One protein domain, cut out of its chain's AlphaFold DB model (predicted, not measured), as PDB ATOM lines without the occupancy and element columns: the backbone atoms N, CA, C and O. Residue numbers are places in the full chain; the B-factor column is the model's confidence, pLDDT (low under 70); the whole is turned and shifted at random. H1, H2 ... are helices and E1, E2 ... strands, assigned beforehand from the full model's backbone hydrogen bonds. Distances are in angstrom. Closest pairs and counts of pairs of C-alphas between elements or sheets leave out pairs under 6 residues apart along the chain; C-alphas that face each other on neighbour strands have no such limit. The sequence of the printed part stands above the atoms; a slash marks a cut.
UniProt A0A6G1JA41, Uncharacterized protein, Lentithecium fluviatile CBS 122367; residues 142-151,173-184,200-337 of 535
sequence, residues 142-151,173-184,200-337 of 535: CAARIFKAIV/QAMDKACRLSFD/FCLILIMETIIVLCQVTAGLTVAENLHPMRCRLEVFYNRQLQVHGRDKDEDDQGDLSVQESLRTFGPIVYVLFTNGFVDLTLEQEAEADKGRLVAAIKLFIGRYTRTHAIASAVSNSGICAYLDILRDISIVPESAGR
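Overview. This is residues 142 to 151, 173 to 184 and 200 to 337 of the 535 residues of an uncharacterized protein of Lentithecium fluviatile CBS 122367 (UniProt A0A6G1JA41). Two helices, H3 and H4, cross steeply in the middle of a mostly helical body, with the short helix H6 packed on both and H7 meeting one end of each. Toward one end of the long axis the hairpin of strands E2 and E3 packs on H7; toward the other, H5 packs loosely on H6, and H2 lies off the core beyond the start of H3 and the end of H4. The 160 printed residues include eight named helices and three named strands, in the order H1 H2 H3 E1 H4 H5 H6 H7 E2 E3 H8; the one sheet has the order E2, E3 and is antiparallel. The whole is compact, with a radius of gyration of the C-alphas of 16.6 A, and spans 47 by 39 by 26 A.

Arrangement. H1, residues 142 to 151, touches H3, residues 202 to 217, about perpendicular at 82 degrees; their closest C-alphas, of Cys 142 and Cys 213, are 5.1 A apart. H2, residues 174 to 184, is close to H3 but not clearly touching, with the closest C-alphas, of Met 175 and Leu 202, 7.6 A apart. H3 is the hub, touching four other helices. E1, residues 219 to 221, pairs with no named strand, and H3 and E1 meet only through their link. H4, residues 229 to 245, touches H3 at a steep tilt of 64 degrees, opposite ways, closest at the C-alphas of Thr 208 and Tyr 236, 5.5 A apart. H5, residues 255 to 264, only just touches H6, residues 268 to 272, with 3 pairs of C-alphas within 8 A; the closest, of Leu 261 and Val 268, are 6.3 A apart. H6 touches H3 at residues 207 to 211 alone, where the closest C-alphas, of Val 211 and Val 270, are 5.8 A apart. H6 touches H4 at residues 239 to 243 alone, where the closest C-alphas, of Val 242 and Tyr 269, are 7.0 A apart. H7, residues 291 to 300, touches H4 only at their ends, with the C-alphas of Arg 231 and Leu 298 closest at 5.4 A. H7 also touches H3, only just about perpendicular at 72 degrees, with the C-alphas of Val 215 and Arg 291 closest at 6.3 A. E2, residues 310 to 315, and E3, residues 318 to 322, form an antiparallel hairpin, with N 313 and O 320 within hydrogen-bond range at 2.8 A and N 322 and O 311 at 2.9 A. The closest C-alphas of H7 and E3, of Ile 296 and Ala 320, are 5.8 A apart. H8, residues 332 to 335, touches no helix. Each O i to N i+4 pair is within hydrogen-bond range in H1, H2, H3, H5, H6 and H7, against 11 of 13 in H4; H8 is too short for such a pair.

Along the chain. H1 begins at C-alpha 142, at (3.271, -47.085, 20.204). From first to last C-alpha, H3 measures 22.3 A and H4, the longest helix by residues, 25.0 A. H4 ends at C-alpha 245, at (19.618, -33.172, 38.415). E2 measures 13.3 A and E3 14.0 A. H8 ends at C-alpha 335, at (20.067, -48.105, 10.350).

Size, cuts and confidence. The two C-alphas farthest apart, of Gln 173 and Ile 328, are 52.6 A apart. Residues 152 to 172 are not printed, and C-alphas 151 and 173 are 31.3 A apart across that cut; residues 185 to 199 are not printed, and C-alphas 184 and 200 are 13.2 A apart. Of the links that are printed whole, H6 to H7, 18 residues, is long. Residues 248 to 253 stand free. The mean pLDDT of the printed part is 74.5; it is under 70 at residues 142 to 151, 173 to 184, 246 to 255, 263 to 264 and 274 to 289.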
ATOM      1  N   CYS A 142       2.251 -46.436  19.377       50.44
ATOM      2  CA  CYS A 142       3.271 -47.085  20.204       50.44
ATOM      3  C   CYS A 142       2.768 -47.300  21.638       50.44
ATOM      4  O   CYS A 142       2.778 -48.437  22.105       50.44
ATOM      5  N   ALA A 143       2.254 -46.261  22.304       52.91
ATOM      6  CA  ALA A 143       1.717 -46.350  23.665       52.91
ATOM      7  C   ALA A 143       0.640 -47.444  23.778       52.91
ATOM      8  O   ALA A 143       0.713 -48.318  24.641       52.91
ATOM      9  N   ALA A 144      -0.310 -47.463  22.838       50.22
ATOM     10  CA  ALA A 144      -1.339 -48.494  22.734       50.22
ATOM     11  C   ALA A 144      -0.767 -49.916  22.586       50.22
ATOM     12  O   ALA A 144      -1.252 -50.848  23.234       50.22
ATOM     13  N   ARG A 145       0.273 -50.099  21.756       52.19
ATOM     14  CA  ARG A 145       0.973 -51.390  21.616       52.19
ATOM     15  C   ARG A 145       1.658 -51.803  22.918       52.19
ATOM     16  O   ARG A 145       1.541 -52.967  23.287       52.19
ATOM     17  N   ILE A 146       2.299 -50.872  23.627       53.16
ATOM     18  CA  ILE A 146       2.967 -51.135  24.911       53.16
ATOM     19  C   ILE A 146       1.953 -51.588  25.961       53.16
ATOM     20  O   ILE A 146       2.098 -52.686  26.490       53.16
ATOM     21  N   PHE A 147       0.887 -50.819  26.216       58.50
ATOM     22  CA  PHE A 147      -0.131 -51.200  27.204       58.50
ATOM     23  C   PHE A 147      -0.804 -52.542  26.868       58.50
ATOM     24  O   PHE A 147      -1.050 -53.354  27.760       58.50
ATOM     25  N   LYS A 148      -1.030 -52.833  25.576       52.97
ATOM     26  CA  LYS A 148      -1.507 -54.147  25.112       52.97
ATOM     27  C   LYS A 148      -0.501 -55.278  25.381       52.97
ATOM     28  O   LYS A 148      -0.930 -56.403  25.624       52.97
ATOM     29  N   ALA A 149       0.803 -55.005  25.337       52.75
ATOM     30  CA  ALA A 149       1.853 -55.982  25.626       52.75
ATOM     31  C   ALA A 149       1.979 -56.279  27.132       52.75
ATOM     32  O   ALA A 149       2.049 -57.450  27.491       52.75
ATOM     33  N   ILE A 150       1.913 -55.261  28.007       56.91
ATOM     34  CA  ILE A 150       1.915 -55.458  29.475       56.91
ATOM     35  C   ILE A 150       0.765 -56.389  29.881       56.91
ATOM     36  O   ILE A 150       0.976 -57.386  30.559       56.91
ATOM     37  N   VAL A 151      -0.452 -56.099  29.405       54.31
ATOM     38  CA  VAL A 151      -1.665 -56.873  29.731       54.31
ATOM     39  C   VAL A 151      -1.623 -58.304  29.171       54.31
ATOM     40  O   VAL A 151      -2.330 -59.178  29.665       54.31
ATOM     41  N   GLN A 173      -4.867 -29.536  42.393       39.25
ATOM     42  CA  GLN A 173      -3.977 -28.798  43.302       39.25
ATOM     43  C   GLN A 173      -2.940 -29.703  43.990       39.25
ATOM     44  O   GLN A 173      -1.920 -29.209  44.463       39.25
ATOM     45  N   ALA A 174      -3.162 -31.021  44.013       38.19
ATOM     46  CA  ALA A 174      -2.174 -31.968  44.503       38.19
ATOM     47  C   ALA A 174      -1.082 -32.274  43.469       38.19
ATOM     48  O   ALA A 174      -0.073 -32.832  43.867       38.19
ATOM     49  N   MET A 175      -1.208 -31.900  42.185       39.00
ATOM     50  CA  MET A 175      -0.186 -32.236  41.178       39.00
ATOM     51  C   MET A 175       1.185 -31.625  41.499       39.00
ATOM     52  O   MET A 175       2.164 -32.356  41.585       39.00
ATOM     53  N   ASP A 176       1.260 -30.311  41.736       40.56
ATOM     54  CA  ASP A 176       2.522 -29.646  42.100       40.56
ATOM     55  C   ASP A 176       3.072 -30.198  43.430       40.56
ATOM     56  O   ASP A 176       4.239 -30.578  43.524       40.56
ATOM     57  N   LYS A 177       2.207 -30.368  44.441       41.44
ATOM     58  CA  LYS A 177       2.614 -30.914  45.746       41.44
ATOM     59  C   LYS A 177       3.084 -32.375  45.665       41.44
ATOM     60  O   LYS A 177       4.065 -32.713  46.311       41.44
ATOM     61  N   ALA A 178       2.426 -33.232  44.889       42.66
ATOM     62  CA  ALA A 178       2.765 -34.649  44.756       42.66
ATOM     63  C   ALA A 178       4.021 -34.857  43.905       42.66
ATOM     64  O   ALA A 178       4.859 -35.677  44.267       42.66
ATOM     65  N   CYS A 179       4.206 -34.081  42.830       45.19
ATOM     66  CA  CYS A 179       5.469 -34.086  42.099       45.19
ATOM     67  C   CYS A 179       6.617 -33.639  43.029       45.19
ATOM     68  O   CYS A 179       7.610 -34.356  43.116       45.19
ATOM     69  N   ARG A 180       6.463 -32.547  43.805       50.22
ATOM     70  CA  ARG A 180       7.442 -32.133  44.839       50.22
ATOM     71  C   ARG A 180       7.726 -33.241  45.859       50.22
ATOM     72  O   ARG A 180       8.870 -33.657  45.961       50.22
ATOM     73  N   LEU A 181       6.701 -33.803  46.505       47.84
ATOM     74  CA  LEU A 181       6.864 -34.884  47.488       47.84
ATOM     75  C   LEU A 181       7.552 -36.129  46.900       47.84
ATOM     76  O   LEU A 181       8.360 -36.754  47.582       47.84
ATOM     77  N   SER A 182       7.306 -36.479  45.631       48.91
ATOM     78  CA  SER A 182       8.048 -37.553  44.953       48.91
ATOM     79  C   SER A 182       9.503 -37.206  44.629       48.91
ATOM     80  O   SER A 182      10.320 -38.125  44.587       48.91
ATOM     81  N   PHE A 183       9.846 -35.931  44.415       52.72
ATOM     82  CA  PHE A 183      11.243 -35.491  44.314       52.72
ATOM     83  C   PHE A 183      11.938 -35.520  45.678       52.72
ATOM     84  O   PHE A 183      13.040 -36.053  45.793       52.72
ATOM     85  N   ASP A 184      11.286 -35.005  46.718       51.78
ATOM     86  CA  ASP A 184      11.854 -34.926  48.066       51.78
ATOM     87  C   ASP A 184      12.082 -36.344  48.633       51.78
ATOM     88  O   ASP A 184      13.175 -36.673  49.096       51.78
ATOM     89  N   PHE A 200       2.369 -41.084  41.509       72.25
ATOM     90  CA  PHE A 200       3.030 -40.905  40.217       72.25
ATOM     91  C   PHE A 200       2.718 -39.508  39.655       72.25
ATOM     92  O   PHE A 200       1.557 -39.148  39.460       72.25
ATOM     93  N   CYS A 201       3.754 -38.728  39.351       80.56
ATOM     94  CA  CYS A 201       3.631 -37.407  38.745       80.56
ATOM     95  C   CYS A 201       3.183 -37.545  37.275       80.56
ATOM     96  O   CYS A 201       3.897 -38.121  36.451       80.56
ATOM     97  N   LEU A 202       2.003 -37.013  36.927       75.44
ATOM     98  CA  LEU A 202       1.396 -37.185  35.593       75.44
ATOM     99  C   LEU A 202       2.260 -36.639  34.443       75.44
ATOM    100  O   LEU A 202       2.226 -37.190  33.344       75.44
ATOM    101  N   ILE A 203       3.062 -35.600  34.701       79.56
ATOM    102  CA  ILE A 203       4.023 -35.043  33.735       79.56
ATOM    103  C   ILE A 203       5.085 -36.097  33.396       79.56
ATOM    104  O   ILE A 203       5.231 -36.468  32.234       79.56
ATOM    105  N   LEU A 204       5.727 -36.676  34.416       84.12
ATOM    106  CA  LEU A 204       6.727 -37.734  34.250       84.12
ATOM    107  C   LEU A 204       6.132 -39.003  33.614       84.12
ATOM    108  O   LEU A 204       6.820 -39.677  32.851       84.12
ATOM    109  N   ILE A 205       4.852 -39.326  33.862       82.25
ATOM    110  CA  ILE A 205       4.143 -40.399  33.134       82.25
ATOM    111  C   ILE A 205       4.030 -40.057  31.641       82.25
ATOM    112  O   ILE A 205       4.321 -40.910  30.803       82.25
ATOM    113  N   MET A 206       3.621 -38.836  31.288       80.69
ATOM    114  CA  MET A 206       3.491 -38.418  29.888       80.69
ATOM    115  C   MET A 206       4.845 -38.421  29.167       80.69
ATOM    116  O   MET A 206       4.946 -38.976  28.073       80.69
ATOM    117  N   GLU A 207       5.887 -37.874  29.792       84.50
ATOM    118  CA  GLU A 207       7.263 -37.921  29.287       84.50
ATOM    119  C   GLU A 207       7.726 -39.369  29.093       84.50
ATOM    120  O   GLU A 207       8.155 -39.736  28.002       84.50
ATOM    121  N   THR A 208       7.521 -40.230  30.096       84.88
ATOM    122  CA  THR A 208       7.814 -41.672  30.030       84.88
ATOM    123  C   THR A 208       7.110 -42.348  28.860       84.88
ATOM    124  O   THR A 208       7.734 -43.128  28.142       84.88
ATOM    125  N   ILE A 209       5.831 -42.041  28.624       82.31
ATOM    126  CA  ILE A 209       5.088 -42.569  27.478       82.31
ATOM    127  C   ILE A 209       5.739 -42.107  26.171       82.31
ATOM    128  O   ILE A 209       6.002 -42.952  25.319       82.31
ATOM    129  N   ILE A 210       6.055 -40.819  25.999       79.94
ATOM    130  CA  ILE A 210       6.685 -40.319  24.760       79.94
ATOM    131  C   ILE A 210       8.070 -40.955  24.556       79.94
ATOM    132  O   ILE A 210       8.378 -41.409  23.452       79.94
ATOM    133  N   VAL A 211       8.871 -41.066  25.620       84.44
ATOM    134  CA  VAL A 211      10.190 -41.715  25.613       84.44
ATOM    135  C   VAL A 211      10.077 -43.167  25.153       84.44
ATOM    136  O   VAL A 211      10.726 -43.561  24.183       84.44
ATOM    137  N   LEU A 212       9.187 -43.941  25.777       84.88
ATOM    138  CA  LEU A 212       8.890 -45.325  25.407       84.88
ATOM    139  C   LEU A 212       8.357 -45.452  23.970       84.88
ATOM    140  O   LEU A 212       8.635 -46.444  23.295       84.88
ATOM    141  N   CYS A 213       7.624 -44.456  23.469       82.75
ATOM    142  CA  CYS A 213       7.139 -44.432  22.090       82.75
ATOM    143  C   CYS A 213       8.265 -44.237  21.071       82.75
ATOM    144  O   CYS A 213       8.247 -44.889  20.029       82.75
ATOM    145  N   GLN A 214       9.246 -43.383  21.369       81.44
ATOM    146  CA  GLN A 214      10.424 -43.174  20.520       81.44
ATOM    147  C   GLN A 214      11.374 -44.383  20.542       81.44
ATOM    148  O   GLN A 214      11.925 -44.737  19.501       81.44
ATOM    149  N   VAL A 215      11.517 -45.059  21.692       84.31
ATOM    150  CA  VAL A 215      12.225 -46.348  21.784       84.31
ATOM    151  C   VAL A 215      11.509 -47.395  20.925       84.31
ATOM    152  O   VAL A 215      12.097 -47.920  19.985       84.31
ATOM    153  N   THR A 216      10.221 -47.654  21.185       84.94
ATOM    154  CA  THR A 216       9.450 -48.713  20.499       84.94
ATOM    155  C   THR A 216       9.168 -48.459  19.019       84.94
ATOM    156  O   THR A 216       8.911 -49.420  18.297       84.94
ATOM    157  N   ALA A 217       9.258 -47.217  18.534       82.25
ATOM    158  CA  ALA A 217       9.174 -46.917  17.103       82.25
ATOM    159  C   ALA A 217      10.335 -47.525  16.294       82.25
ATOM    160  O   ALA A 217      10.163 -47.806  15.112       82.25
ATOM    161  N   GLY A 218      11.498 -47.741  16.923       83.50
ATOM    162  CA  GLY A 218      12.676 -48.341  16.295       83.50
ATOM    163  C   GLY A 218      12.864 -49.835  16.567       83.50
ATOM    164  O   GLY A 218      13.940 -50.342  16.264       83.50
ATOM    165  N   LEU A 219      11.894 -50.539  17.168       90.19
ATOM    166  CA  LEU A 219      12.072 -51.943  17.563       90.19
ATOM    167  C   LEU A 219      11.419 -52.934  16.601       90.19
ATOM    168  O   LEU A 219      10.243 -52.811  16.263       90.19
ATOM    169  N   THR A 220      12.155 -53.996  16.283       92.88
ATOM    170  CA  THR A 220      11.587 -55.282  15.859       92.88
ATOM    171  C   THR A 220      11.714 -56.250  17.029       92.88
ATOM    172  O   THR A 220      12.780 -56.369  17.622       92.88
ATOM    173  N   VAL A 221      10.626 -56.911  17.420       92.75
ATOM    174  CA  VAL A 221      10.592 -57.757  18.623       92.75
ATOM    175  C   VAL A 221      10.138 -59.153  18.225       92.75
ATOM    176  O   VAL A 221       9.157 -59.285  17.492       92.75
ATOM    177  N   ALA A 222      10.846 -60.179  18.696       93.88
ATOM    178  CA  ALA A 222      10.481 -61.571  18.463       93.88
ATOM    179  C   ALA A 222       9.063 -61.883  18.968       93.88
ATOM    180  O   ALA A 222       8.582 -61.303  19.947       93.88
ATOM    181  N   GLU A 223       8.394 -62.831  18.313       89.00
ATOM    182  CA  GLU A 223       7.041 -63.218  18.698       89.00
ATOM    183  C   GLU A 223       6.982 -63.692  20.157       89.00
ATOM    184  O   GLU A 223       7.871 -64.382  20.653       89.00
ATOM    185  N   ASN A 224       5.906 -63.310  20.848       87.31
ATOM    186  CA  ASN A 224       5.642 -63.600  22.263       87.31
ATOM    187  C   ASN A 224       6.598 -62.945  23.286       87.31
ATOM    188  O   ASN A 224       6.300 -62.984  24.479       87.31
ATOM    189  N   LEU A 225       7.674 -62.262  22.870       87.19
ATOM    190  CA  LEU A 225       8.495 -61.455  23.778       87.19
ATOM    191  C   LEU A 225       7.812 -60.105  24.066       87.19
ATOM    192  O   LEU A 225       7.507 -59.333  23.153       87.19
ATOM    193  N   HIS A 226       7.549 -59.806  25.342       85.69
ATOM    194  CA  HIS A 226       6.785 -58.625  25.769       85.69
ATOM    195  C   HIS A 226       7.464 -57.876  26.943       85.69
ATOM    196  O   HIS A 226       8.059 -58.513  27.820       85.69
ATOM    197  N   PRO A 227       7.384 -56.530  26.996       84.75
ATOM    198  CA  PRO A 227       7.785 -55.756  28.169       84.75
ATOM    199  C   PRO A 227       6.815 -55.979  29.340       84.75
ATOM    200  O   PRO A 227       5.620 -56.197  29.140       84.75
ATOM    201  N   MET A 228       7.336 -55.871  30.562       77.19
ATOM    202  CA  MET A 228       6.574 -55.971  31.817       77.19
ATOM    203  C   MET A 228       6.480 -54.588  32.480       77.19
ATOM    204  O   MET A 228       7.340 -53.734  32.250       77.19
ATOM    205  N   ARG A 229       5.469 -54.357  33.322       76.62
ATOM    206  CA  ARG A 229       5.185 -53.077  33.990       76.62
ATOM    207  C   ARG A 229       6.374 -52.574  34.804       76.62
ATOM    208  O   ARG A 229       6.760 -51.417  34.650       76.62
ATOM    209  N   CYS A 230       7.005 -53.447  35.587       74.88
ATOM    210  CA  CYS A 230       8.191 -53.114  36.384       74.88
ATOM    211  C   CYS A 230       9.356 -52.570  35.531       74.88
ATOM    212  O   CYS A 230      10.178 -51.791  36.006       74.88
ATOM    213  N   ARG A 231       9.406 -52.919  34.236       84.69
ATOM    214  CA  ARG A 231      10.402 -52.418  33.275       84.69
ATOM    215  C   ARG A 231      10.044 -51.035  32.726       84.69
ATOM    216  O   ARG A 231      10.940 -50.319  32.294       84.69
ATOM    217  N   LEU A 232       8.771 -50.633  32.774       83.94
ATOM    218  CA  LEU A 232       8.327 -49.271  32.447       83.94
ATOM    219  C   LEU A 232       8.513 -48.315  33.627       83.94
ATOM    220  O   LEU A 232       8.869 -47.157  33.433       83.94
ATOM    221  N   GLU A 233       8.347 -48.808  34.855       83.50
ATOM    222  CA  GLU A 233       8.631 -48.049  36.079       83.50
ATOM    223  C   GLU A 233      10.119 -47.636  36.143       83.50
ATOM    224  O   GLU A 233      10.442 -46.544  36.599       83.50
ATOM    225  N   VAL A 234      11.024 -48.419  35.540       85.81
ATOM    226  CA  VAL A 234      12.437 -48.050  35.316       85.81
ATOM    227  C   VAL A 234      12.623 -46.876  34.333       85.81
ATOM    228  O   VAL A 234      13.620 -46.159  34.432       85.81
ATOM    229  N   PHE A 235      11.687 -46.635  33.408       87.38
ATOM    230  CA  PHE A 235      11.682 -45.427  32.568       87.38
ATOM    231  C   PHE A 235      11.061 -44.226  33.293       87.38
ATOM    232  O   PHE A 235      11.608 -43.131  33.182       87.38
ATOM    233  N   TYR A 236      10.009 -44.432  34.094       87.56
ATOM    234  CA  TYR A 236       9.451 -43.391  34.970       87.56
ATOM    235  C   TYR A 236      10.492 -42.874  35.967       87.56
ATOM    236  O   TYR A 236      10.756 -41.675  36.027       87.56
ATOM    237  N   ASN A 237      11.174 -43.785  36.665       86.56
ATOM    238  CA  ASN A 237      12.252 -43.443  37.592       86.56
ATOM    239  C   ASN A 237      13.417 -42.729  36.885       86.56
ATOM    240  O   ASN A 237      14.086 -41.906  37.499       86.56
ATOM    241  N   ARG A 238      13.632 -42.982  35.585       86.19
ATOM    242  CA  ARG A 238      14.623 -42.253  34.779       86.19
ATOM    243  C   ARG A 238      14.191 -40.812  34.490       86.19
ATOM    244  O   ARG A 238      15.032 -39.932  34.600       86.19
ATOM    245  N   GLN A 239      12.922 -40.551  34.155       86.56
ATOM    246  CA  GLN A 239      12.442 -39.165  33.999       86.56
ATOM    247  C   GLN A 239      12.510 -38.415  35.340       86.56
ATOM    248  O   GLN A 239      13.027 -37.303  35.395       86.56
ATOM    249  N   LEU A 240      12.096 -39.067  36.437       86.31
ATOM    250  CA  LEU A 240      12.211 -38.543  37.805       86.31
ATOM    251  C   LEU A 240      13.662 -38.174  38.167       86.31
ATOM    252  O   LEU A 240      13.896 -37.126  38.755       86.31
ATOM    253  N   GLN A 241      14.637 -39.006  37.785       84.06
ATOM    254  CA  GLN A 241      16.063 -38.729  37.989       84.06
ATOM    255  C   GLN A 241      16.575 -37.544  37.162       84.06
ATOM    256  O   GLN A 241      17.402 -36.788  37.664       84.06
ATOM    257  N   VAL A 242      16.095 -37.350  35.928       83.19
ATOM    258  CA  VAL A 242      16.527 -36.215  35.090       83.19
ATOM    259  C   VAL A 242      16.037 -34.887  35.663       83.19
ATOM    260  O   VAL A 242      16.866 -34.030  35.937       83.19
ATOM    261  N   HIS A 243      14.745 -34.762  35.990       82.69
ATOM    262  CA  HIS A 243      14.213 -33.587  36.712       82.69
ATOM    263  C   HIS A 243      14.807 -33.415  38.128       82.69
ATOM    264  O   HIS A 243      14.599 -32.386  38.773       82.69
ATOM    265  N   GLY A 244      15.500 -34.434  38.646       81.38
ATOM    266  CA  GLY A 244      16.242 -34.370  39.902       81.38
ATOM    267  C   GLY A 244      17.578 -33.630  39.781       81.38
ATOM    268  O   GLY A 244      17.913 -32.887  40.701       81.38
ATOM    269  N   ARG A 245      18.300 -33.797  38.658       73.88
ATOM    270  CA  ARG A 245      19.618 -33.172  38.415       73.88
ATOM    271  C   ARG A 245      19.528 -31.644  38.316       73.88
ATOM    272  O   ARG A 245      20.373 -30.959  38.873       73.88
ATOM    273  N   ASP A 246      18.468 -31.118  37.699       65.75
ATOM    274  CA  ASP A 246      18.207 -29.675  37.515       65.75
ATOM    275  C   ASP A 246      18.187 -28.829  38.811       65.75
ATOM    276  O   ASP A 246      18.120 -27.604  38.731       65.75
ATOM    277  N   LYS A 247      18.176 -29.452  40.000       64.38
ATOM    278  CA  LYS A 247      18.009 -28.784  41.306       64.38
ATOM    279  C   LYS A 247      19.258 -28.762  42.185       64.38
ATOM    280  O   LYS A 247      19.178 -28.291  43.318       64.38
ATOM    281  N   ASP A 248      20.374 -29.305  41.717       68.38
ATOM    282  CA  ASP A 248      21.643 -29.260  42.445       68.38
ATOM    283  C   ASP A 248      22.409 -27.992  42.007       68.38
ATOM    284  O   ASP A 248      23.410 -28.044  41.301       68.38
ATOM    285  N   GLU A 249      21.846 -26.832  42.382       58.09
ATOM    286  CA  GLU A 249      22.140 -25.486  41.839       58.09
ATOM    287  C   GLU A 249      23.581 -24.969  42.067       58.09
ATOM    288  O   GLU A 249      23.947 -23.929  41.516       58.09
ATOM    289  N   ASP A 250      24.399 -25.675  42.852       65.94
ATOM    290  CA  ASP A 250      25.784 -25.294  43.164       65.94
ATOM    291  C   ASP A 250      26.786 -25.641  42.038       65.94
ATOM    292  O   ASP A 250      27.832 -24.992  41.926       65.94
ATOM    293  N   ASP A 251      26.481 -26.616  41.168       61.22
ATOM    294  CA  ASP A 251      27.340 -26.977  40.031       61.22
ATOM    295  C   ASP A 251      27.133 -26.006  38.851       61.22
ATOM    296  O   ASP A 251      26.235 -26.154  38.021       61.22
ATOM    297  N   GLN A 252      28.029 -25.021  38.728       58.72
ATOM    298  CA  GLN A 252      28.009 -23.947  37.712       58.72
ATOM    299  C   GLN A 252      28.218 -24.412  36.246       58.72
ATOM    300  O   GLN A 252      28.526 -23.596  35.378       58.72
ATOM    301  N   GLY A 253      28.103 -25.713  35.958       54.50
ATOM    302  CA  GLY A 253      28.519 -26.326  34.695       54.50
ATOM    303  C   GLY A 253      27.467 -26.358  33.581       54.50
ATOM    304  O   GLY A 253      27.816 -26.134  32.423       54.50
ATOM    305  N   ASP A 254      26.193 -26.641  33.882       59.44
ATOM    306  CA  ASP A 254      25.219 -27.038  32.846       59.44
ATOM    307  C   ASP A 254      24.216 -25.938  32.445       59.44
ATOM    308  O   ASP A 254      22.994 -26.048  32.584       59.44
ATOM    309  N   LEU A 255      24.749 -24.858  31.863       63.41
ATOM    310  CA  LEU A 255      23.945 -23.827  31.189       63.41
ATOM    311  C   LEU A 255      23.079 -24.400  30.046       63.41
ATOM    312  O   LEU A 255      22.047 -23.812  29.703       63.41
ATOM    313  N   SER A 256      23.468 -25.547  29.473       70.12
ATOM    314  CA  SER A 256      22.845 -26.119  28.276       70.12
ATOM    315  C   SER A 256      21.405 -26.569  28.515       70.12
ATOM    316  O   SER A 256      20.537 -26.331  27.667       70.12
ATOM    317  N   VAL A 257      21.115 -27.159  29.682       71.75
ATOM    318  CA  VAL A 257      19.764 -27.620  30.028       71.75
ATOM    319  C   VAL A 257      18.834 -26.422  30.192       71.75
ATOM    320  O   VAL A 257      17.736 -26.426  29.637       71.75
ATOM    321  N   GLN A 258      19.275 -25.354  30.866       76.38
ATOM    322  CA  GLN A 258      18.428 -24.178  31.080       76.38
ATOM    323  C   GLN A 258      18.201 -23.367  29.791       76.38
ATOM    324  O   GLN A 258      17.091 -22.878  29.561       76.38
ATOM    325  N   GLU A 259      19.198 -23.250  28.910       76.75
ATOM    326  CA  GLU A 259      19.016 -22.640  27.585       76.75
ATOM    327  C   GLU A 259      18.110 -23.491  26.678       76.75
ATOM    328  O   GLU A 259      17.210 -22.969  26.007       76.75
ATOM    329  N   SER A 260      18.255 -24.815  26.732       70.62
ATOM    330  CA  SER A 260      17.388 -25.744  26.005       70.62
ATOM    331  C   SER A 260      15.951 -25.742  26.547       70.62
ATOM    332  O   SER A 260      15.003 -25.788  25.763       70.62
ATOM    333  N   LEU A 261      15.745 -25.586  27.860       72.94
ATOM    334  CA  LEU A 261      14.425 -25.376  28.470       72.94
ATOM    335  C   LEU A 261      13.765 -24.081  27.981       72.94
ATOM    336  O   LEU A 261      12.572 -24.084  27.682       72.94
ATOM    337  N   ARG A 262      14.523 -22.984  27.844       71.88
ATOM    338  CA  ARG A 262      14.016 -21.719  27.274       71.88
ATOM    339  C   ARG A 262      13.655 -21.863  25.789       71.88
ATOM    340  O   ARG A 262      12.662 -21.290  25.346       71.88
ATOM    341  N   THR A 263      14.433 -22.640  25.035       68.88
ATOM    342  CA  THR A 263      14.295 -22.798  23.575       68.88
ATOM    343  C   THR A 263      13.207 -23.798  23.167       68.88
ATOM    344  O   THR A 263      12.431 -23.546  22.239       68.88
ATOM    345  N   PHE A 264      13.129 -24.939  23.853       63.16
ATOM    346  CA  PHE A 264      12.252 -26.061  23.506       63.16
ATOM    347  C   PHE A 264      11.087 -26.249  24.491       63.16
ATOM    348  O   PHE A 264      10.037 -26.760  24.101       63.16
ATOM    349  N   GLY A 265      11.218 -25.791  25.738       76.69
ATOM    350  CA  GLY A 265      10.270 -26.073  26.820       76.69
ATOM    351  C   GLY A 265      10.441 -27.480  27.422       76.69
ATOM    352  O   GLY A 265      11.393 -28.184  27.082       76.69
ATOM    353  N   PRO A 266       9.501 -27.935  28.277       75.44
ATOM    354  CA  PRO A 266       9.615 -29.198  29.025       75.44
ATOM    355  C   PRO A 266       9.792 -30.468  28.177       75.44
ATOM    356  O   PRO A 266      10.238 -31.490  28.687       75.44
ATOM    357  N   ILE A 267       9.511 -30.421  26.868       76.19
ATOM    358  CA  ILE A 267       9.818 -31.531  25.952       76.19
ATOM    359  C   ILE A 267      11.308 -31.907  25.964       76.19
ATOM    360  O   ILE A 267      11.648 -33.036  25.628       76.19
ATOM    361  N   VAL A 268      12.198 -30.996  26.373       76.50
ATOM    362  CA  VAL A 268      13.644 -31.232  26.405       76.50
ATOM    363  C   VAL A 268      14.039 -32.438  27.271       76.50
ATOM    364  O   VAL A 268      14.947 -33.171  26.889       76.50
ATOM    365  N   TYR A 269      13.310 -32.737  28.353       81.25
ATOM    366  CA  TYR A 269      13.563 -33.912  29.202       81.25
ATOM    367  C   TYR A 269      13.363 -35.240  28.445       81.25
ATOM    368  O   TYR A 269      14.141 -36.187  28.597       81.25
ATOM    369  N   VAL A 270      12.390 -35.282  27.528       81.81
ATOM    370  CA  VAL A 270      12.177 -36.403  26.595       81.81
ATOM    371  C   VAL A 270      13.312 -36.497  25.569       81.81
ATOM    372  O   VAL A 270      13.697 -37.600  25.184       81.81
ATOM    373  N   LEU A 271      13.855 -35.360  25.118       75.50
ATOM    374  CA  LEU A 271      14.937 -35.320  24.126       75.50
ATOM    375  C   LEU A 271      16.267 -35.798  24.733       75.50
ATOM    376  O   LEU A 271      16.855 -36.758  24.227       75.50
ATOM    377  N   PHE A 272      16.682 -35.212  25.864       72.19
ATOM    378  CA  PHE A 272      17.896 -35.585  26.602       72.19
ATOM    379  C   PHE A 272      17.910 -37.060  27.028       72.19
ATOM    380  O   PHE A 272      18.969 -37.689  27.060       72.19
ATOM    381  N   THR A 273      16.752 -37.647  27.351       70.56
ATOM    382  CA  THR A 273      16.704 -39.043  27.816       70.56
ATOM    383  C   THR A 273      16.766 -40.088  26.706       70.56
ATOM    384  O   THR A 273      16.949 -41.261  27.019       70.56
ATOM    385  N   ASN A 274      16.680 -39.731  25.424       64.62
ATOM    386  CA  ASN A 274      16.642 -40.727  24.344       64.62
ATOM    387  C   ASN A 274      17.832 -40.714  23.377       64.62
ATOM    388  O   ASN A 274      17.872 -41.554  22.480       64.62
ATOM    389  N   GLY A 275      18.778 -39.781  23.522       59.28
ATOM    390  CA  GLY A 275      19.980 -39.731  22.678       59.28
ATOM    391  C   GLY A 275      19.715 -39.468  21.185       59.28
ATOM    392  O   GLY A 275      20.624 -39.605  20.377       59.28
ATOM    393  N   PHE A 276      18.485 -39.097  20.796       54.50
ATOM    394  CA  PHE A 276      18.157 -38.685  19.419       54.50
ATOM    395  C   PHE A 276      18.408 -37.202  19.159       54.50
ATOM    396  O   PHE A 276      18.371 -36.784  18.005       54.50
ATOM    397  N   VAL A 277      18.618 -36.407  20.211       49.66
ATOM    398  CA  VAL A 277      19.001 -35.002  20.091       49.66
ATOM    399  C   VAL A 277      20.203 -34.774  20.989       49.66
ATOM    400  O   VAL A 277      20.079 -34.679  22.210       49.66
ATOM    401  N   ASP A 278      21.364 -34.731  20.350       44.06
ATOM    402  CA  ASP A 278      22.647 -34.400  20.955       44.06
ATOM    403  C   ASP A 278      22.697 -32.874  21.155       44.06
ATOM    404  O   ASP A 278      23.209 -32.129  20.322       44.06
ATOM    405  N   LEU A 279      22.013 -32.389  22.201       41.53
ATOM    406  CA  LEU A 279      21.866 -30.952  22.493       41.53
ATOM    407  C   LEU A 279      23.169 -30.302  22.993       41.53
ATOM    408  O   LEU A 279      23.277 -29.079  22.993       41.53
ATOM    409  N   THR A 280      24.155 -31.111  23.381       40.00
ATOM    410  CA  THR A 280      25.498 -30.698  23.791       40.00
ATOM    411  C   THR A 280      26.527 -31.519  23.025       40.00
ATOM    412  O   THR A 280      26.665 -32.711  23.269       40.00
ATOM    413  N   LEU A 281      27.277 -30.881  22.117       43.38
ATOM    414  CA  LEU A 281      28.168 -31.552  21.153       43.38
ATOM    415  C   LEU A 281      29.294 -32.423  21.761       43.38
ATOM    416  O   LEU A 281      29.994 -33.085  20.993       43.38
ATOM    417  N   GLU A 282      29.487 -32.389  23.084       45.06
ATOM    418  CA  GLU A 282      30.718 -32.787  23.784       45.06
ATOM    419  C   GLU A 282      30.505 -33.801  24.937       45.06
ATOM    420  O   GLU A 282      31.472 -34.223  25.565       45.06
ATOM    421  N   GLN A 283      29.271 -34.239  25.241       44.81
ATOM    422  CA  GLN A 283      29.016 -35.204  26.334       44.81
ATOM    423  C   GLN A 283      29.068 -36.679  25.878       44.81
ATOM    424  O   GLN A 283      28.120 -37.445  26.067       44.81
ATOM    425  N   GLU A 284      30.218 -37.113  25.350       44.69
ATOM    426  CA  GLU A 284      30.468 -38.492  24.869       44.69
ATOM    427  C   GLU A 284      30.299 -39.596  25.945       44.69
ATOM    428  O   GLU A 284      30.220 -40.783  25.626       44.69
ATOM    429  N   ALA A 285      30.241 -39.232  27.231       46.66
ATOM    430  CA  ALA A 285      30.368 -40.160  28.356       46.66
ATOM    431  C   ALA A 285      29.123 -41.020  28.682       46.66
ATOM    432  O   ALA A 285      29.270 -42.098  29.260       46.66
ATOM    433  N   GLU A 286      27.895 -40.595  28.355       54.19
ATOM    434  CA  GLU A 286      26.674 -41.345  28.727       54.19
ATOM    435  C   GLU A 286      26.237 -42.364  27.653       54.19
ATOM    436  O   GLU A 286      25.163 -42.260  27.054       54.19
ATOM    437  N   ALA A 287      27.041 -43.425  27.496       48.66
ATOM    438  CA  ALA A 287      26.709 -44.642  26.734       48.66
ATOM    439  C   ALA A 287      25.282 -45.172  27.012       48.66
ATOM    440  O   ALA A 287      24.577 -45.644  26.117       48.66
ATOM    441  N   ASP A 288      24.826 -45.014  28.256       51.84
ATOM    442  CA  ASP A 288      23.522 -45.434  28.773       51.84
ATOM    443  C   ASP A 288      22.303 -44.778  28.095       51.84
ATOM    444  O   ASP A 288      21.161 -45.197  28.326       51.84
ATOM    445  N   LYS A 289      22.510 -43.730  27.283       60.66
ATOM    446  CA  LYS A 289      21.441 -43.008  26.573       60.66
ATOM    447  C   LYS A 289      21.043 -43.640  25.232       60.66
ATOM    448  O   LYS A 289      19.971 -43.305  24.731       60.66
ATOM    449  N   GLY A 290      21.840 -44.555  24.671       78.00
ATOM    450  CA  GLY A 290      21.614 -45.114  23.331       78.00
ATOM    451  C   GLY A 290      20.319 -45.932  23.172       78.00
ATOM    452  O   GLY A 290      19.881 -46.632  24.089       78.00
ATOM    453  N   ARG A 291      19.728 -45.916  21.962       84.62
ATOM    454  CA  ARG A 291      18.495 -46.669  21.625       84.62
ATOM    455  C   ARG A 291      18.612 -48.167  21.941       84.62
ATOM    456  O   ARG A 291      17.645 -48.751  22.421       84.62
ATOM    457  N   LEU A 292      19.782 -48.769  21.712       90.56
ATOM    458  CA  LEU A 292      20.073 -50.171  22.034       90.56
ATOM    459  C   LEU A 292      19.971 -50.451  23.543       90.56
ATOM    460  O   LEU A 292      19.318 -51.412  23.954       90.56
ATOM    461  N   VAL A 293      20.540 -49.568  24.372       89.62
ATOM    462  CA  VAL A 293      20.494 -49.673  25.839       89.62
ATOM    463  C   VAL A 293      19.064 -49.492  26.344       89.62
ATOM    464  O   VAL A 293      18.587 -50.273  27.167       89.62
ATOM    465  N   ALA A 294      18.329 -48.519  25.801       89.25
ATOM    466  CA  ALA A 294      16.916 -48.332  26.114       89.25
ATOM    467  C   ALA A 294      16.067 -49.557  25.715       89.25
ATOM    468  O   ALA A 294      15.215 -49.995  26.492       89.25
ATOM    469  N   ALA A 295      16.330 -50.158  24.549       92.06
ATOM    470  CA  ALA A 295      15.660 -51.371  24.093       92.06
ATOM    471  C   ALA A 295      15.893 -52.549  25.051       92.06
ATOM    472  O   ALA A 295      14.928 -53.128  25.548       92.06
ATOM    473  N   ILE A 296      17.144 -52.880  25.388       93.38
ATOM    474  CA  ILE A 296      17.417 -54.009  26.290       93.38
ATOM    475  C   ILE A 296      16.901 -53.738  27.718       93.38
ATOM    476  O   ILE A 296      16.314 -54.622  28.348       93.38
ATOM    477  N   LYS A 297      16.978 -52.488  28.206       91.75
ATOM    478  CA  LYS A 297      16.415 -52.072  29.506       91.75
ATOM    479  C   LYS A 297      14.896 -52.281  29.573       91.75
ATOM    480  O   LYS A 297      14.400 -52.733  30.604       91.75
ATOM    481  N   LEU A 298      14.171 -52.038  28.476       91.06
ATOM    482  CA  LEU A 298      12.723 -52.265  28.350       91.06
ATOM    483  C   LEU A 298      12.326 -53.754  28.445       91.06
ATOM    484  O   LEU A 298      11.238 -54.067  28.932       91.06
ATOM    485  N   PHE A 299      13.206 -54.675  28.037       92.75
ATOM    486  CA  PHE A 299      12.948 -56.124  28.069       92.75
ATOM    487  C   PHE A 299      13.621 -56.879  29.222       92.75
ATOM    488  O   PHE A 299      13.257 -58.024  29.469       92.75
ATOM    489  N   ILE A 300      14.507 -56.240  29.994       92.56
ATOM    490  CA  ILE A 300      15.084 -56.828  31.216       92.56
ATOM    491  C   ILE A 300      14.541 -56.164  32.489       92.56
ATOM    492  O   ILE A 300      14.207 -56.863  33.445       92.56
ATOM    493  N   GLY A 301      14.389 -54.836  32.513       86.25
ATOM    494  CA  GLY A 301      14.078 -54.073  33.733       86.25
ATOM    495  C   GLY A 301      15.290 -53.815  34.626       86.25
ATOM    496  O   GLY A 301      15.139 -53.391  35.767       86.25
ATOM    497  N   ARG A 302      16.501 -54.077  34.127       85.38
ATOM    498  CA  ARG A 302      17.763 -53.792  34.815       85.38
ATOM    499  C   ARG A 302      18.642 -52.919  33.936       85.38
ATOM    500  O   ARG A 302      18.606 -53.007  32.710       85.38
ATOM    501  N   TYR A 303      19.435 -52.083  34.588       83.25
ATOM    502  CA  TYR A 303      20.563 -51.413  33.961       83.25
ATOM    503  C   TYR A 303      21.574 -52.468  33.484       83.25
ATOM    504  O   TYR A 303      21.889 -53.397  34.227       83.25
ATOM    505  N   THR A 304      22.045 -52.340  32.246       81.94
ATOM    506  CA  THR A 304      23.098 -53.186  31.672       81.94
ATOM    507  C   THR A 304      24.241 -52.255  31.314       81.94
ATOM    508  O   THR A 304      23.998 -51.287  30.603       81.94
ATOM    509  N   ARG A 305      25.450 -52.515  31.823       82.94
ATOM    510  CA  ARG A 305      26.640 -51.762  31.411       82.94
ATOM    511  C   ARG A 305      26.960 -52.118  29.965       82.94
ATOM    512  O   ARG A 305      27.028 -53.300  29.639       82.94
ATOM    513  N   THR A 306      27.145 -51.102  29.138       80.81
ATOM    514  CA  THR A 306      27.382 -51.212  27.695       80.81
ATOM    515  C   THR A 306      28.355 -50.120  27.278       80.81
ATOM    516  O   THR A 306      28.293 -49.017  27.817       80.81
ATOM    517  N   HIS A 307      29.222 -50.386  26.304       80.19
ATOM    518  CA  HIS A 307      30.044 -49.327  25.708       80.19
ATOM    519  C   HIS A 307      29.167 -48.406  24.841       80.19
ATOM    520  O   HIS A 307      28.125 -48.836  24.347       80.19
ATOM    521  N   ALA A 308      29.577 -47.149  24.641       72.94
ATOM    522  CA  ALA A 308      28.819 -46.189  23.824       72.94
ATOM    523  C   ALA A 308      28.629 -46.678  22.374       72.94
ATOM    524  O   ALA A 308      27.569 -46.494  21.782       72.94
ATOM    525  N   ILE A 309      29.643 -47.379  21.861       81.62
ATOM    526  CA  ILE A 309      29.706 -48.024  20.543       81.62
ATOM    527  C   ILE A 309      29.304 -49.514  20.597       81.62
ATOM    528  O   ILE A 309      29.861 -50.358  19.899       81.62
ATOM    529  N   ALA A 310      28.360 -49.878  21.475       91.31
ATOM    530  CA  ALA A 310      27.787 -51.224  21.491       91.31
ATOM    531  C   ALA A 310      26.831 -51.428  20.302       91.31
ATOM    532  O   ALA A 310      25.884 -50.663  20.111       91.31
ATOM    533  N   SER A 311      27.044 -52.512  19.557       94.38
ATOM    534  CA  SER A 311      26.246 -52.911  18.390       94.38
ATOM    535  C   SER A 311      25.298 -54.086  18.681       94.38
ATOM    536  O   SER A 311      24.261 -54.228  18.029       94.38
ATOM    537  N   ALA A 312      25.580 -54.887  19.717       96.88
ATOM    538  CA  ALA A 312      24.635 -55.840  20.307       96.88
ATOM    539  C   ALA A 312      24.870 -56.015  21.814       96.88
ATOM    540  O   ALA A 312      25.981 -55.831  22.300       96.88
ATOM    541  N   VAL A 313      23.834 -56.398  22.559       96.44
ATOM    542  CA  VAL A 313      23.864 -56.594  24.017       96.44
ATOM    543  C   VAL A 313      22.999 -57.799  24.391       96.44
ATOM    544  O   VAL A 313      21.834 -57.873  24.006       96.44
ATOM    545  N   SER A 314      23.551 -58.722  25.175       96.69
ATOM    546  CA  SER A 314      22.911 -59.954  25.644       96.69
ATOM    547  C   SER A 314      22.971 -60.039  27.166       96.69
ATOM    548  O   SER A 314      24.046 -60.083  27.763       96.69
ATOM    549  N   ASN A 315      21.808 -60.073  27.816       95.50
ATOM    550  CA  ASN A 315      21.695 -60.157  29.271       95.50
ATOM    551  C   ASN A 315      20.392 -60.887  29.651       95.50
ATOM    552  O   ASN A 315      19.353 -60.710  29.021       95.50
ATOM    553  N   SER A 316      20.433 -61.719  30.698       94.38
ATOM    554  CA  SER A 316      19.253 -62.400  31.262       94.38
ATOM    555  C   SER A 316      18.445 -63.234  30.244       94.38
ATOM    556  O   SER A 316      17.229 -63.356  30.372       94.38
ATOM    557  N   GLY A 317      19.115 -63.796  29.231       95.56
ATOM    558  CA  GLY A 317      18.491 -64.591  28.164       95.56
ATOM    559  C   GLY A 317      17.742 -63.778  27.101       95.56
ATOM    560  O   GLY A 317      16.997 -64.364  26.316       95.56
ATOM    561  N   ILE A 318      17.911 -62.452  27.074       96.75
ATOM    562  CA  ILE A 318      17.436 -61.567  26.007       96.75
ATOM    563  C   ILE A 318      18.648 -60.951  25.303       96.75
ATOM    564  O   ILE A 318      19.524 -60.376  25.952       96.75
ATOM    565  N   CYS A 319      18.651 -61.010  23.975       97.50
ATOM    566  CA  CYS A 319      19.581 -60.299  23.112       97.50
ATOM    567  C   CYS A 319      18.869 -59.120  22.434       97.50
ATOM    568  O   CYS A 319      17.746 -59.259  21.941       97.50
ATOM    569  N   ALA A 320      19.538 -57.972  22.365       97.12
ATOM    570  CA  ALA A 320      19.173 -56.847  21.515       97.12
ATOM    571  C   ALA A 320      20.347 -56.491  20.592       97.12
ATOM    572  O   ALA A 320      21.492 -56.528  21.038       97.12
ATOM    573  N   TYR A 321      20.098 -56.143  19.330       97.19
ATOM    574  CA  TYR A 321      21.160 -55.784  18.379       97.19
ATOM    575  C   TYR A 321      20.700 -54.786  17.313       97.19
ATOM    576  O   TYR A 321      19.515 -54.729  16.980       97.19
ATOM    577  N   LEU A 322      21.640 -54.000  16.782       95.19
ATOM    578  CA  LEU A 322      21.409 -53.060  15.683       95.19
ATOM    579  C   LEU A 322      21.234 -53.811  14.352       95.19
ATOM    580  O   LEU A 322      22.031 -54.687  14.023       95.19
ATOM    581  N   ASP A 323      20.219 -53.449  13.566       94.25
ATOM    582  CA  ASP A 323      19.887 -54.084  12.275       94.25
ATOM    583  C   ASP A 323      21.027 -53.978  11.246       94.25
ATOM    584  O   ASP A 323      21.172 -54.851  10.396       94.25
ATOM    585  N   ILE A 324      21.911 -52.983  11.401       93.44
ATOM    586  CA  ILE A 324      23.129 -52.834  10.593       93.44
ATOM    587  C   ILE A 324      24.036 -54.081  10.624       93.44
ATOM    588  O   ILE A 324      24.727 -54.359   9.652       93.44
ATOM    589  N   LEU A 325      24.005 -54.878  11.706       94.50
ATOM    590  CA  LEU A 325      24.743 -56.148  11.807       94.50
ATOM    591  C   LEU A 325      24.169 -57.268  10.918       94.50
ATOM    592  O   LEU A 325      24.768 -58.338  10.825       94.50
ATOM    593  N   ARG A 326      23.001 -57.056  10.299       92.44
ATOM    594  CA  ARG A 326      22.370 -57.979   9.342       92.44
ATOM    595  C   ARG A 326      22.450 -57.478   7.908       92.44
ATOM    596  O   ARG A 326      22.618 -58.292   7.008       92.44
ATOM    597  N   ASP A 327      22.256 -56.177   7.714       89.50
ATOM    598  CA  ASP A 327      22.230 -55.532   6.405       89.50
ATOM    599  C   ASP A 327      22.724 -54.084   6.533       89.50
ATOM    600  O   ASP A 327      22.242 -53.322   7.376       89.50
ATOM    601  N   ILE A 328      23.709 -53.701   5.719       88.75
ATOM    602  CA  ILE A 328      24.369 -52.397   5.832       88.75
ATOM    603  C   ILE A 328      23.515 -51.351   5.124       88.75
ATOM    604  O   ILE A 328      23.642 -51.114   3.925       88.75
ATOM    605  N   SER A 329      22.659 -50.696   5.901       87.38
ATOM    606  CA  SER A 329      21.825 -49.597   5.436       87.38
ATOM    607  C   SER A 329      21.997 -48.368   6.320       87.38
ATOM    608  O   SER A 329      22.055 -48.477   7.546       87.38
ATOM    609  N   ILE A 330      22.032 -47.190   5.693       83.75
ATOM    610  CA  ILE A 330      21.969 -45.891   6.370       83.75
ATOM    611  C   ILE A 330      20.591 -45.226   6.253       83.75
ATOM    612  O   ILE A 330      20.389 -44.136   6.795       83.75
ATOM    613  N   VAL A 331      19.622 -45.887   5.609       82.38
ATOM    614  CA  VAL A 331      18.220 -45.450   5.609       82.38
ATOM    615  C   VAL A 331      17.744 -45.292   7.069       82.38
ATOM    616  O   VAL A 331      17.917 -46.206   7.883       82.38
ATOM    617  N   PRO A 332      17.172 -44.139   7.462       71.81
ATOM    618  CA  PRO A 332      16.917 -43.807   8.860       71.81
ATOM    619  C   PRO A 332      16.120 -44.840   9.669       71.81
ATOM    620  O   PRO A 332      16.394 -45.041  10.861       71.81
ATOM    621  N   GLU A 333      15.149 -45.490   9.034       75.69
ATOM    622  CA  GLU A 333      14.214 -46.445   9.626       75.69
ATOM    623  C   GLU A 333      14.802 -47.857   9.794       75.69
ATOM    624  O   GLU A 333      14.229 -48.653  10.547       75.69
ATOM    625  N   SER A 334      15.902 -48.189   9.108       81.94
ATOM    626  CA  SER A 334      16.638 -49.464   9.201       81.94
ATOM    627  C   SER A 334      17.926 -49.305  10.006       81.94
ATOM    628  O   SER A 334      18.096 -50.007  10.993       81.94
ATOM    629  N   ALA A 335      18.775 -48.324   9.687       82.50
ATOM    630  CA  ALA A 335      20.067 -48.105  10.350       82.50
ATOM    631  C   ALA A 335      19.939 -48.051  11.882       82.50
ATOM    632  O   ALA A 335      20.666 -48.698  12.627       82.50
ATOM    633  N   GLY A 336      18.943 -47.301  12.362       83.31
ATOM    634  CA  GLY A 336      18.655 -47.156  13.788       83.31
ATOM    635  C   GLY A 336      17.801 -48.266  14.401       83.31
ATOM    636  O   GLY A 336      17.335 -48.105  15.531       83.31
ATOM    637  N   ARG A 337      17.455 -49.319  13.661       90.06
ATOM    638  CA  ARG A 337      16.503 -50.334  14.114       90.06
ATOM    639  C   ARG A 337      17.189 -51.302  15.067       90.06
ATOM    640  O   ARG A 337      18.311 -51.733  14.830       90.06
TER     641      ARG A 337